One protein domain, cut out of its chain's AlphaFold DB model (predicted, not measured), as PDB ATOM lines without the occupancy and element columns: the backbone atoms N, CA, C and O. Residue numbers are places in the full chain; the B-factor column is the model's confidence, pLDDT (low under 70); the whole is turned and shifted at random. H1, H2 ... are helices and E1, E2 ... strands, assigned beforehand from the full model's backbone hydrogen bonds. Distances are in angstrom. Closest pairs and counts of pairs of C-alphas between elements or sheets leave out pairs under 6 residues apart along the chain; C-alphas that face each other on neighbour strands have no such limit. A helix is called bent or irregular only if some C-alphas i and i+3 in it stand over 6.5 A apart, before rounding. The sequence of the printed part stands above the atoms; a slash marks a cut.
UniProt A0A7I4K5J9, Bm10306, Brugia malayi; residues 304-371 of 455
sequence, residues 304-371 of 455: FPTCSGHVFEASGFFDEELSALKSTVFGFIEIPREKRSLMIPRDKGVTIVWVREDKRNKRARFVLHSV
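What this domain is: This is residues 304 to 371 of the 455 residues of the protein "Bm10306" of Brugia malayi (UniProt A0A7I4K5J9). The picture is a small, nearly closed barrel of five strands, made by one strongly twisted sheet that curls round on itself: the long bent strand E2 and E5 form one wall, E3 and E4 follow from the far part of E2, E6 follows from E5, and the edges E4 and E6 come near each other without pairing as neighbours. The short strand E1 pairs with the first residues of E2 at one end of the long axis, and the short helix H1 only grazes the sheet. The printed part has 68 residues with six named strands and one named helix; along the chain E1 to E4 come first, then H1, then E5 and E6, and the sheet is branched, with the antiparallel neighbour pairs E1 and E2, E2 and E3, E2 and E5, E3 and E4, and E5 and E6. The class is mostly strand, and the whole is compact, with a radius of gyration of the C-alphas of 11.4 A. The C-alphas span 35 by 23 by 22 A, only just elongated.

How they stand to each other: Begin with E2, residues 309 to 319, which has three neighbours and bends by 67 degrees at residue 316. Its pairing is staggered. Over residues 309 to 311 it pairs with E1, residues 304 to 306, and in this hairpin N 304 and O 311 are 2.8 A apart, within hydrogen-bond range. Over residues 311 to 316 it pairs with E5, residues 351 to 357, antiparallel at 138 degrees, with N 314 and O 353 at 2.8 A. Over residues 317 to 319 it pairs with E3, residues 324 to 327, a hairpin with N 326 and O 317 at 2.8 A. E1 and E3 lie on one side of E2, E5 on the other side. From E3 step to E4, residues 331 to 334, an antiparallel hairpin at 155 degrees with N 325 and O 333 at 2.8 A. E1, E2, E3 and E4 form a meander, each strand the antiparallel neighbour of the one before. On the other side of E5 from E2 you find E6, residues 366 to 370, a hairpin with N 354 and O 370 at 2.8 A. E1, E4 and E6 are edge strands, and the closest C-alphas of E4 and E6, those of Ile 333 and Val 367, are 5.6 A apart. E4 and E5 are only just apart, at 8.1 A, and E3 and E6 are apart. H1, residues 337 to 342, is on the sheet but only grazes it with residues 339 to 342; 0 of its 2 O i to N i+4 pairs and 2 of its 3 O i to N i+3 pairs are within hydrogen-bond range.

Where its parts are: Find C-alpha 309 at (13.425, 42.384, 41.401); from there E2 runs 27.5 A to C-alpha 319 at (26.745, 24.241, 25.543). E5 runs 18.5 A from Thr 351 to Glu 357. E6 begins at Phe 366, measures 12.0 A and ends with C-alpha 370 at (22.887, 31.007, 41.606). E3, from Ala 324 to Ser 327, is 9.2 A long, and E4, from Gly 331 to Glu 334, is 9.9 A long. E1 starts at C-alpha 304, (11.546, 34.365, 43.988), and spans 6.4 A to Thr 306. H1 measures 10.0 A from Arg 337 to Leu 342 and is irregular: C-alphas 338 and 341 are 7.1 A apart.

The domain as a whole: The two C-alphas farthest apart, those of Cys 307 and Asp 347, are 36.1 A from each other. The printed part has no cut and no long link; the links from H1 to E5 and from E5 to E6 have 8 residues each and are short, the others tight. The mean pLDDT of the printed part is 88.7, and the model's confidence is under 70 at residue 308 and residues 360 to 362.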
ATOM      1  N   PHE A 304      11.249  33.938  42.627       88.86
ATOM      2  CA  PHE A 304      11.546  34.365  43.988       88.86
ATOM      3  C   PHE A 304      11.757  35.877  44.025       88.86
ATOM      4  O   PHE A 304      12.586  36.401  43.269       88.86
ATOM      5  N   PRO A 305      11.018  36.614  44.872       86.32
ATOM      6  CA  PRO A 305      11.248  38.037  45.043       86.32
ATOM      7  C   PRO A 305      12.607  38.268  45.707       86.32
ATOM      8  O   PRO A 305      12.972  37.619  46.681       86.32
ATOM      9  N   THR A 306      13.349  39.240  45.190       80.46
ATOM     10  CA  THR A 306      14.613  39.711  45.764       80.46
ATOM     11  C   THR A 306      14.562  41.216  45.975       80.46
ATOM     12  O   THR A 306      13.686  41.914  45.460       80.46
ATOM     13  N   CYS A 307      15.542  41.768  46.690       70.90
ATOM     14  CA  CYS A 307      15.633  43.214  46.897       70.90
ATOM     15  C   CYS A 307      15.715  44.028  45.584       70.90
ATOM     16  O   CYS A 307      15.323  45.198  45.551       70.90
ATOM     17  N   SER A 308      16.194  43.415  44.495       69.31
ATOM     18  CA  SER A 308      16.413  44.058  43.193       69.31
ATOM     19  C   SER A 308      15.371  43.734  42.113       69.31
ATOM     20  O   SER A 308      15.442  44.313  41.025       69.31
ATOM     21  N   GLY A 309      14.402  42.856  42.385       83.31
ATOM     22  CA  GLY A 309      13.425  42.384  41.401       83.31
ATOM     23  C   GLY A 309      13.005  40.947  41.687       83.31
ATOM     24  O   GLY A 309      12.666  40.625  42.820       83.31
ATOM     25  N   HIS A 310      13.076  40.083  40.680       89.79
ATOM     26  CA  HIS A 310      12.796  38.656  40.813       89.79
ATOM     27  C   HIS A 310      13.966  37.834  40.279       89.79
ATOM     28  O   HIS A 310      14.690  38.270  39.380       89.79
ATOM     29  N   VAL A 311      14.136  36.654  40.859       92.28
ATOM     30  CA  VAL A 311      15.000  35.592  40.350       92.28
ATOM     31  C   VAL A 311      14.093  34.471  39.867       92.28
ATOM     32  O   VAL A 311      13.076  34.186  40.497       92.28
ATOM     33  N   PHE A 312      14.445  33.854  38.749       94.71
ATOM     34  CA  PHE A 312      13.637  32.845  38.085       94.71
ATOM     35  C   PHE A 312      14.399  31.537  37.948       94.71
ATOM     36  O   PHE A 312      15.604  31.543  37.686       94.71
ATOM     37  N   GLU A 313      13.689  30.427  38.089       95.08
ATOM     38  CA  GLU A 313      14.221  29.111  37.762       95.08
ATOM     39  C   GLU A 313      14.370  28.987  36.242       95.08
ATOM     40  O   GLU A 313      13.407  29.105  35.484       95.08
ATOM     41  N   ALA A 314      15.591  28.754  35.781       94.66
ATOM     42  CA  ALA A 314      15.895  28.521  34.385       94.66
ATOM     43  C   ALA A 314      16.393  27.093  34.200       94.66
ATOM     44  O   ALA A 314      17.350  26.655  34.837       94.66
ATOM     45  N   SER A 315      15.775  26.388  33.261       93.83
ATOM     46  CA  SER A 315      16.257  25.107  32.765       93.83
ATOM     47  C   SER A 315      16.832  25.268  31.359       93.83
ATOM     48  O   SER A 315      16.365  26.088  30.554       93.83
ATOM     49  N   GLY A 316      17.879  24.503  31.056       93.80
ATOM     50  CA  GLY A 316      18.493  24.504  29.734       93.80
ATOM     51  C   GLY A 316      19.564  23.437  29.545       93.80
ATOM     52  O   GLY A 316      19.916  22.699  30.466       93.80
ATOM     53  N   PHE A 317      20.100  23.370  28.331       94.97
ATOM     54  CA  PHE A 317      21.229  22.499  28.000       94.97
ATOM     55  C   PHE A 317      22.521  23.305  28.012       94.97
ATOM     56  O   PHE A 317      22.580  24.367  27.388       94.97
ATOM     57  N   PHE A 318      23.545  22.827  28.717       95.31
ATOM     58  CA  PHE A 318      24.830  23.514  28.770       95.31
ATOM     59  C   PHE A 318      25.635  23.240  27.498       95.31
ATOM     60  O   PHE A 318      25.999  22.100  27.215       95.31
ATOM     61  N   ASP A 319      25.885  24.289  26.720       92.08
ATOM     62  CA  ASP A 319      26.745  24.241  25.543       92.08
ATOM     63  C   ASP A 319      28.184  24.559  25.964       92.08
ATOM     64  O   ASP A 319      28.504  25.697  26.318       92.08
ATOM     65  N   GLU A 320      29.046  23.541  25.965       89.80
ATOM     66  CA  GLU A 320      30.438  23.666  26.407       89.80
ATOM     67  C   GLU A 320      31.251  24.610  25.509       89.80
ATOM     68  O   GLU A 320      32.081  25.380  26.005       89.80
ATOM     69  N   GLU A 321      30.984  24.598  24.197       88.56
ATOM     70  CA  GLU A 321      31.718  25.396  23.213       88.56
ATOM     71  C   GLU A 321      31.482  26.888  23.449       88.56
ATOM     72  O   GLU A 321      32.447  27.657  23.507       88.56
ATOM     73  N   LEU A 322      30.220  27.266  23.671       90.03
ATOM     74  CA  LEU A 322      29.802  28.633  24.002       90.03
ATOM     75  C   LEU A 322      29.963  28.972  25.490       90.03
ATOM     76  O   LEU A 322      29.903  30.143  25.864       90.03
ATOM     77  N   SER A 323      30.171  27.961  26.339       91.81
ATOM     78  CA  SER A 323      30.145  28.065  27.803       91.81
ATOM     79  C   SER A 323      28.903  28.795  28.325       91.81
ATOM     80  O   SER A 323      28.978  29.663  29.201       91.81
ATOM     81  N   ALA A 324      27.750  28.441  27.767       93.92
ATOM     82  CA  ALA A 324      26.476  29.058  28.091       93.92
ATOM     83  C   ALA A 324      25.383  28.002  28.237       93.92
ATOM     84  O   ALA A 324      25.343  27.008  27.513       93.92
ATOM     85  N   LEU A 325      24.459  28.240  29.161       95.00
ATOM     86  CA  LEU A 325      23.237  27.461  29.268       95.00
ATOM     87  C   LEU A 325      22.237  27.967  28.223       95.00
ATOM     88  O   LEU A 325      21.855  29.138  28.238       95.00
ATOM     89  N   LYS A 326      21.801  27.092  27.314       94.01
ATOM     90  CA  LYS A 326      20.757  27.391  26.331       94.01
ATOM     91  C   LYS A 326      19.386  27.067  26.921       94.01
ATOM     92  O   LYS A 326      18.956  25.911  26.902       94.01
ATOM     93  N   SER A 327      18.707  28.090  27.427       93.01
ATOM     94  CA  SER A 327      17.327  28.016  27.904       93.01
ATOM     95  C   SER A 327      16.338  28.329  26.782       93.01
ATOM     96  O   SER A 327      16.525  29.267  26.005       93.01
ATOM     97  N   THR A 328      15.246  27.567  26.712       89.76
ATOM     98  CA  THR A 328      14.139  27.822  25.776       89.76
ATOM     99  C   THR A 328      13.357  29.087  26.120       89.76
ATOM    100  O   THR A 328      12.742  29.671  25.232       89.76
ATOM    101  N   VAL A 329      13.384  29.517  27.385       91.90
ATOM    102  CA  VAL A 329      12.627  30.676  27.876       91.90
ATOM    103  C   VAL A 329      13.510  31.908  27.994       91.90
ATOM    104  O   VAL A 329      13.098  32.983  27.574       91.90
ATOM    105  N   PHE A 330      14.719  31.752  28.536       91.99
ATOM    106  CA  PHE A 330      15.613  32.871  28.857       91.99
ATOM    107  C   PHE A 330      16.716  33.106  27.813       91.99
ATOM    108  O   PHE A 330      17.490  34.054  27.938       91.99
ATOM    109  N   GLY A 331      16.792  32.277  26.767       91.50
ATOM    110  CA  GLY A 331      17.856  32.343  25.765       91.50
ATOM    111  C   GLY A 331      19.190  31.820  26.299       91.50
ATOM    112  O   GLY A 331      19.229  30.826  27.022       91.50
ATOM    113  N   PHE A 332      20.295  32.457  25.909       93.21
ATOM    114  CA  PHE A 332      21.618  32.113  26.430       93.21
ATOM    115  C   PHE A 332      21.864  32.758  27.792       93.21
ATOM    116  O   PHE A 332      21.652  33.958  27.959       93.21
ATOM    117  N   ILE A 333      22.377  31.963  28.727       93.53
ATOM    118  CA  ILE A 333      22.859  32.411  30.033       93.53
ATOM    119  C   ILE A 333      24.351  32.079  30.090       93.53
ATOM    120  O   ILE A 333      24.726  30.907  30.119       93.53
ATOM    121  N   GLU A 334      25.209  33.098  30.053       92.64
ATOM    122  CA  GLU A 334      26.664  32.914  30.155       92.64
ATOM    123  C   GLU A 334      27.022  32.317  31.525       92.64
ATOM    124  O   GLU A 334      26.583  32.825  32.559       92.64
ATOM    125  N   ILE A 335      27.817  31.240  31.533       92.74
ATOM    126  CA  ILE A 335      28.249  30.581  32.769       92.74
ATOM    127  C   ILE A 335      29.698  30.986  33.090       92.74
ATOM    128  O   ILE A 335      30.614  30.678  32.307       92.74
ATOM    129  N   PRO A 336      29.935  31.643  34.246       87.88
ATOM    130  CA  PRO A 336      31.274  31.981  34.716       87.88
ATOM    131  C   PRO A 336      32.168  30.751  34.794       87.88
ATOM    132  O   PRO A 336      31.708  29.656  35.128       87.88
ATOM    133  N   ARG A 337      33.456  30.927  34.487       84.49
ATOM    134  CA  ARG A 337      34.412  29.821  34.347       84.49
ATOM    135  C   ARG A 337      34.446  28.920  35.579       84.49
ATOM    136  O   ARG A 337      34.489  27.704  35.424       84.49
ATOM    137  N   GLU A 338      34.371  29.507  36.768       84.53
ATOM    138  CA  GLU A 338      34.456  28.805  38.052       84.53
ATOM    139  C   GLU A 338      33.230  27.919  38.320       84.53
ATOM    140  O   GLU A 338      33.297  27.003  39.132       84.53
ATOM    141  N   LYS A 339      32.109  28.180  37.636       90.04
ATOM    142  CA  LYS A 339      30.843  27.454  37.799       90.04
ATOM    143  C   LYS A 339      30.575  26.453  36.670       90.04
ATOM    144  O   LYS A 339      29.633  25.674  36.777       90.04
ATOM    145  N   ARG A 340      31.389  26.427  35.605       90.17
ATOM    146  CA  ARG A 340      31.182  25.535  34.441       90.17
ATOM    147  C   ARG A 340      31.260  24.051  34.806       90.17
ATOM    148  O   ARG A 340      30.516  23.265  34.238       90.17
ATOM    149  N   SER A 341      32.110  23.676  35.764       89.50
ATOM    150  CA  SER A 341      32.236  22.292  36.250       89.50
ATOM    151  C   SER A 341      30.991  21.779  36.978       89.50
ATOM    152  O   SER A 341      30.826  20.571  37.112       89.50
ATOM    153  N   LEU A 342      30.122  22.684  37.436       91.57
ATOM    154  CA  LEU A 342      28.858  22.357  38.097       91.57
ATOM    155  C   LEU A 342      27.716  22.140  37.093       91.57
ATOM    156  O   LEU A 342      26.631  21.715  37.481       91.57
ATOM    157  N   MET A 343      27.925  22.473  35.817       94.34
ATOM    158  CA  MET A 343      26.906  22.327  34.781       94.34
ATOM    159  C   MET A 343      26.860  20.885  34.284       94.34
ATOM    160  O   MET A 343      27.891  20.232  34.130       94.34
ATOM    161  N   ILE A 344      25.658  20.400  33.979       92.29
ATOM    162  CA  ILE A 344      25.461  19.088  33.367       92.29
ATOM    163  C   ILE A 344      25.689  19.239  31.855       92.29
ATOM    164  O   ILE A 344      24.956  20.001  31.216       92.29
ATOM    165  N   PRO A 345      26.668  18.519  31.268       88.01
ATOM    166  CA  PRO A 345      26.895  18.507  29.826       88.01
ATOM    167  C   PRO A 345      25.625  18.184  29.035       88.01
ATOM    168  O   PRO A 345      24.798  17.372  29.462       88.01
ATOM    169  N   ARG A 346      25.475  18.804  27.861       89.34
ATOM    170  CA  ARG A 346      24.275  18.697  27.013       89.34
ATOM    171  C   ARG A 346      23.852  17.262  26.688       89.34
ATOM    172  O   ARG A 346      22.659  17.007  26.551       89.34
ATOM    173  N   ASP A 347      24.802  16.349  26.530       89.13
ATOM    174  CA  ASP A 347      24.579  14.927  26.248       89.13
ATOM    175  C   ASP A 347      24.092  14.132  27.472       89.13
ATOM    176  O   ASP A 347      23.512  13.059  27.312       89.13
ATOM    177  N   LYS A 348      24.290  14.663  28.684       90.63
ATOM    178  CA  LYS A 348      23.946  14.001  29.951       90.63
ATOM    179  C   LYS A 348      22.625  14.465  30.549       90.63
ATOM    180  O   LYS A 348      22.019  13.713  31.308       90.63
ATOM    181  N   GLY A 349      22.168  15.675  30.234       92.34
ATOM    182  CA  GLY A 349      20.878  16.152  30.719       92.34
ATOM    183  C   GLY A 349      20.692  17.662  30.698       92.34
ATOM    184  O   GLY A 349      21.399  18.408  30.023       92.34
ATOM    185  N   VAL A 350      19.679  18.094  31.446       93.20
ATOM    186  CA  VAL A 350      19.295  19.496  31.620       93.20
ATOM    187  C   VAL A 350      19.923  20.014  32.906       93.20
ATOM    188  O   VAL A 350      19.860  19.346  33.933       93.20
ATOM    189  N   THR A 351      20.491  21.215  32.861       94.73
ATOM    190  CA  THR A 351      20.927  21.929  34.065       94.73
ATOM    191  C   THR A 351      19.828  22.888  34.511       94.73
ATOM    192  O   THR A 351      19.220  23.566  33.675       94.73
ATOM    193  N   ILE A 352      19.589  22.948  35.819       94.36
ATOM    194  CA  ILE A 352      18.700  23.922  36.456       94.36
ATOM    195  C   ILE A 352      19.573  24.949  37.169       94.36
ATOM    196  O   ILE A 352      20.489  24.588  37.903       94.36
ATOM    197  N   VAL A 353      19.299  26.225  36.926       95.46
ATOM    198  CA  VAL A 353      19.968  27.357  37.570       95.46
ATOM    199  C   VAL A 353      18.949  28.434  37.906       95.46
ATOM    200  O   VAL A 353      17.821  28.426  37.420       95.46
ATOM    201  N   TRP A 354      19.371  29.409  38.693       94.92
ATOM    202  CA  TRP A 354      18.582  30.578  39.038       94.92
ATOM    203  C   TRP A 354      19.152  31.791  38.333       94.92
ATOM    204  O   TRP A 354      20.354  32.053  38.410       94.92
ATOM    205  N   VAL A 355      18.299  32.531  37.633       93.75
ATOM    206  CA  VAL A 355      18.700  33.689  36.830       93.75
ATOM    207  C   VAL A 355      17.981  34.945  37.260       93.75
ATOM    208  O   VAL A 355      16.857  34.913  37.750       93.75
ATOM    209  N   ARG A 356      18.621  36.080  37.016       91.38
ATOM    210  CA  ARG A 356      18.012  37.397  37.181       91.38
ATOM    211  C   ARG A 356      18.202  38.211  35.919       91.38
ATOM    212  O   ARG A 356      19.169  38.009  35.185       91.38
ATOM    213  N   GLU A 357      17.290  39.141  35.684       89.57
ATOM    214  CA  GLU A 357      17.476  40.126  34.626       89.57
ATOM    215  C   GLU A 357      18.634  41.052  35.002       89.57
ATOM    216  O   GLU A 357      18.657  41.637  36.094       89.57
ATOM    217  N   ASP A 358      19.608  41.179  34.108       83.57
ATOM    218  CA  ASP A 358      20.721  42.081  34.324       83.57
ATOM    219  C   ASP A 358      20.424  43.448  33.717       83.57
ATOM    220  O   ASP A 358      20.426  43.651  32.506       83.57
ATOM    221  N   LYS A 359      20.200  44.421  34.598       72.66
ATOM    222  CA  LYS A 359      19.939  45.813  34.214       72.66
ATOM    223  C   LYS A 359      21.204  46.559  33.777       72.66
ATOM    224  O   LYS A 359      21.109  47.710  33.361       72.66
ATOM    225  N   ARG A 360      22.381  45.948  33.942       65.61
ATOM    226  CA  ARG A 360      23.696  46.529  33.649       65.61
ATOM    227  C   ARG A 360      24.435  45.792  32.527       65.61
ATOM    228  O   ARG A 360      25.326  46.409  31.940       65.61
ATOM    229  N   ASN A 361      24.148  44.507  32.267       56.94
ATOM    230  CA  ASN A 361      25.043  43.696  31.434       56.94
ATOM    231  C   ASN A 361      24.915  43.863  29.931       56.94
ATOM    232  O   ASN A 361      23.849  44.035  29.353       56.94
ATOM    233  N   LYS A 362      26.087  43.678  29.326       62.92
ATOM    234  CA  LYS A 362      26.441  43.967  27.942       62.92
ATOM    235  C   LYS A 362      26.435  42.732  27.037       62.92
ATOM    236  O   LYS A 362      27.043  42.823  25.983       62.92
ATOM    237  N   ARG A 363      25.875  41.579  27.437       80.73
ATOM    238  CA  ARG A 363      26.024  40.307  26.680       80.73
ATOM    239  C   ARG A 363      24.773  39.445  26.593       80.73
ATOM    240  O   ARG A 363      24.477  38.901  25.539       80.73
ATOM    241  N   ALA A 364      24.057  39.308  27.701       85.90
ATOM    242  CA  ALA A 364      22.807  38.571  27.774       85.90
ATOM    243  C   ALA A 364      21.821  39.338  28.656       85.90
ATOM    244  O   ALA A 364      22.230  39.976  29.628       85.90
ATOM    245  N   ARG A 365      20.525  39.261  28.336       87.44
ATOM    246  CA  ARG A 365      19.461  39.880  29.145       87.44
ATOM    247  C   ARG A 365      19.369  39.271  30.549       87.44
ATOM    248  O   ARG A 365      19.096  39.982  31.513       87.44
ATOM    249  N   PHE A 366      19.592  37.963  30.659       91.37
ATOM    250  CA  PHE A 366      19.567  37.229  31.922       91.37
ATOM    251  C   PHE A 366      20.959  36.713  32.261       91.37
ATOM    252  O   PHE A 366      21.672  36.205  31.396       91.37
ATOM    253  N   VAL A 367      21.328  36.827  33.533       90.67
ATOM    254  CA  VAL A 367      22.608  36.347  34.062       90.67
ATOM    255  C   VAL A 367      22.378  35.333  35.165       90.67
ATOM    256  O   VAL A 367      21.355  35.368  35.858       90.67
ATOM    257  N   LEU A 368      23.356  34.444  35.335       92.47
ATOM    258  CA  LEU A 368      23.388  33.511  36.448       92.47
ATOM    259  C   LEU A 368      23.338  34.292  37.770       92.47
ATOM    260  O   LEU A 368      24.165  35.166  38.022       92.47
ATOM    261  N   HIS A 369      22.349  33.973  38.598       91.20
ATOM    262  CA  HIS A 369      22.259  34.430  39.977       91.20
ATOM    263  C   HIS A 369      22.837  33.380  40.927       91.20
ATOM    264  O   HIS A 369      23.693  33.703  41.740       91.20
ATOM    265  N   SER A 370      22.403  32.124  40.794       91.27
ATOM    266  CA  SER A 370      22.887  31.007  41.606       91.27
ATOM    267  C   SER A 370      22.711  29.680  40.866       91.27
ATOM    268  O   SER A 370      21.878  29.560  39.969       91.27
ATOM    269  N   VAL A 371      23.500  28.679  41.243       90.68
ATOM    270  CA  VAL A 371      23.292  27.276  40.845       90.68
ATOM    271  C   VAL A 371      22.400  26.526  41.842       90.68
ATOM    272  O   VAL A 371      21.839  25.492  41.507       90.68
TER     273      VAL A 371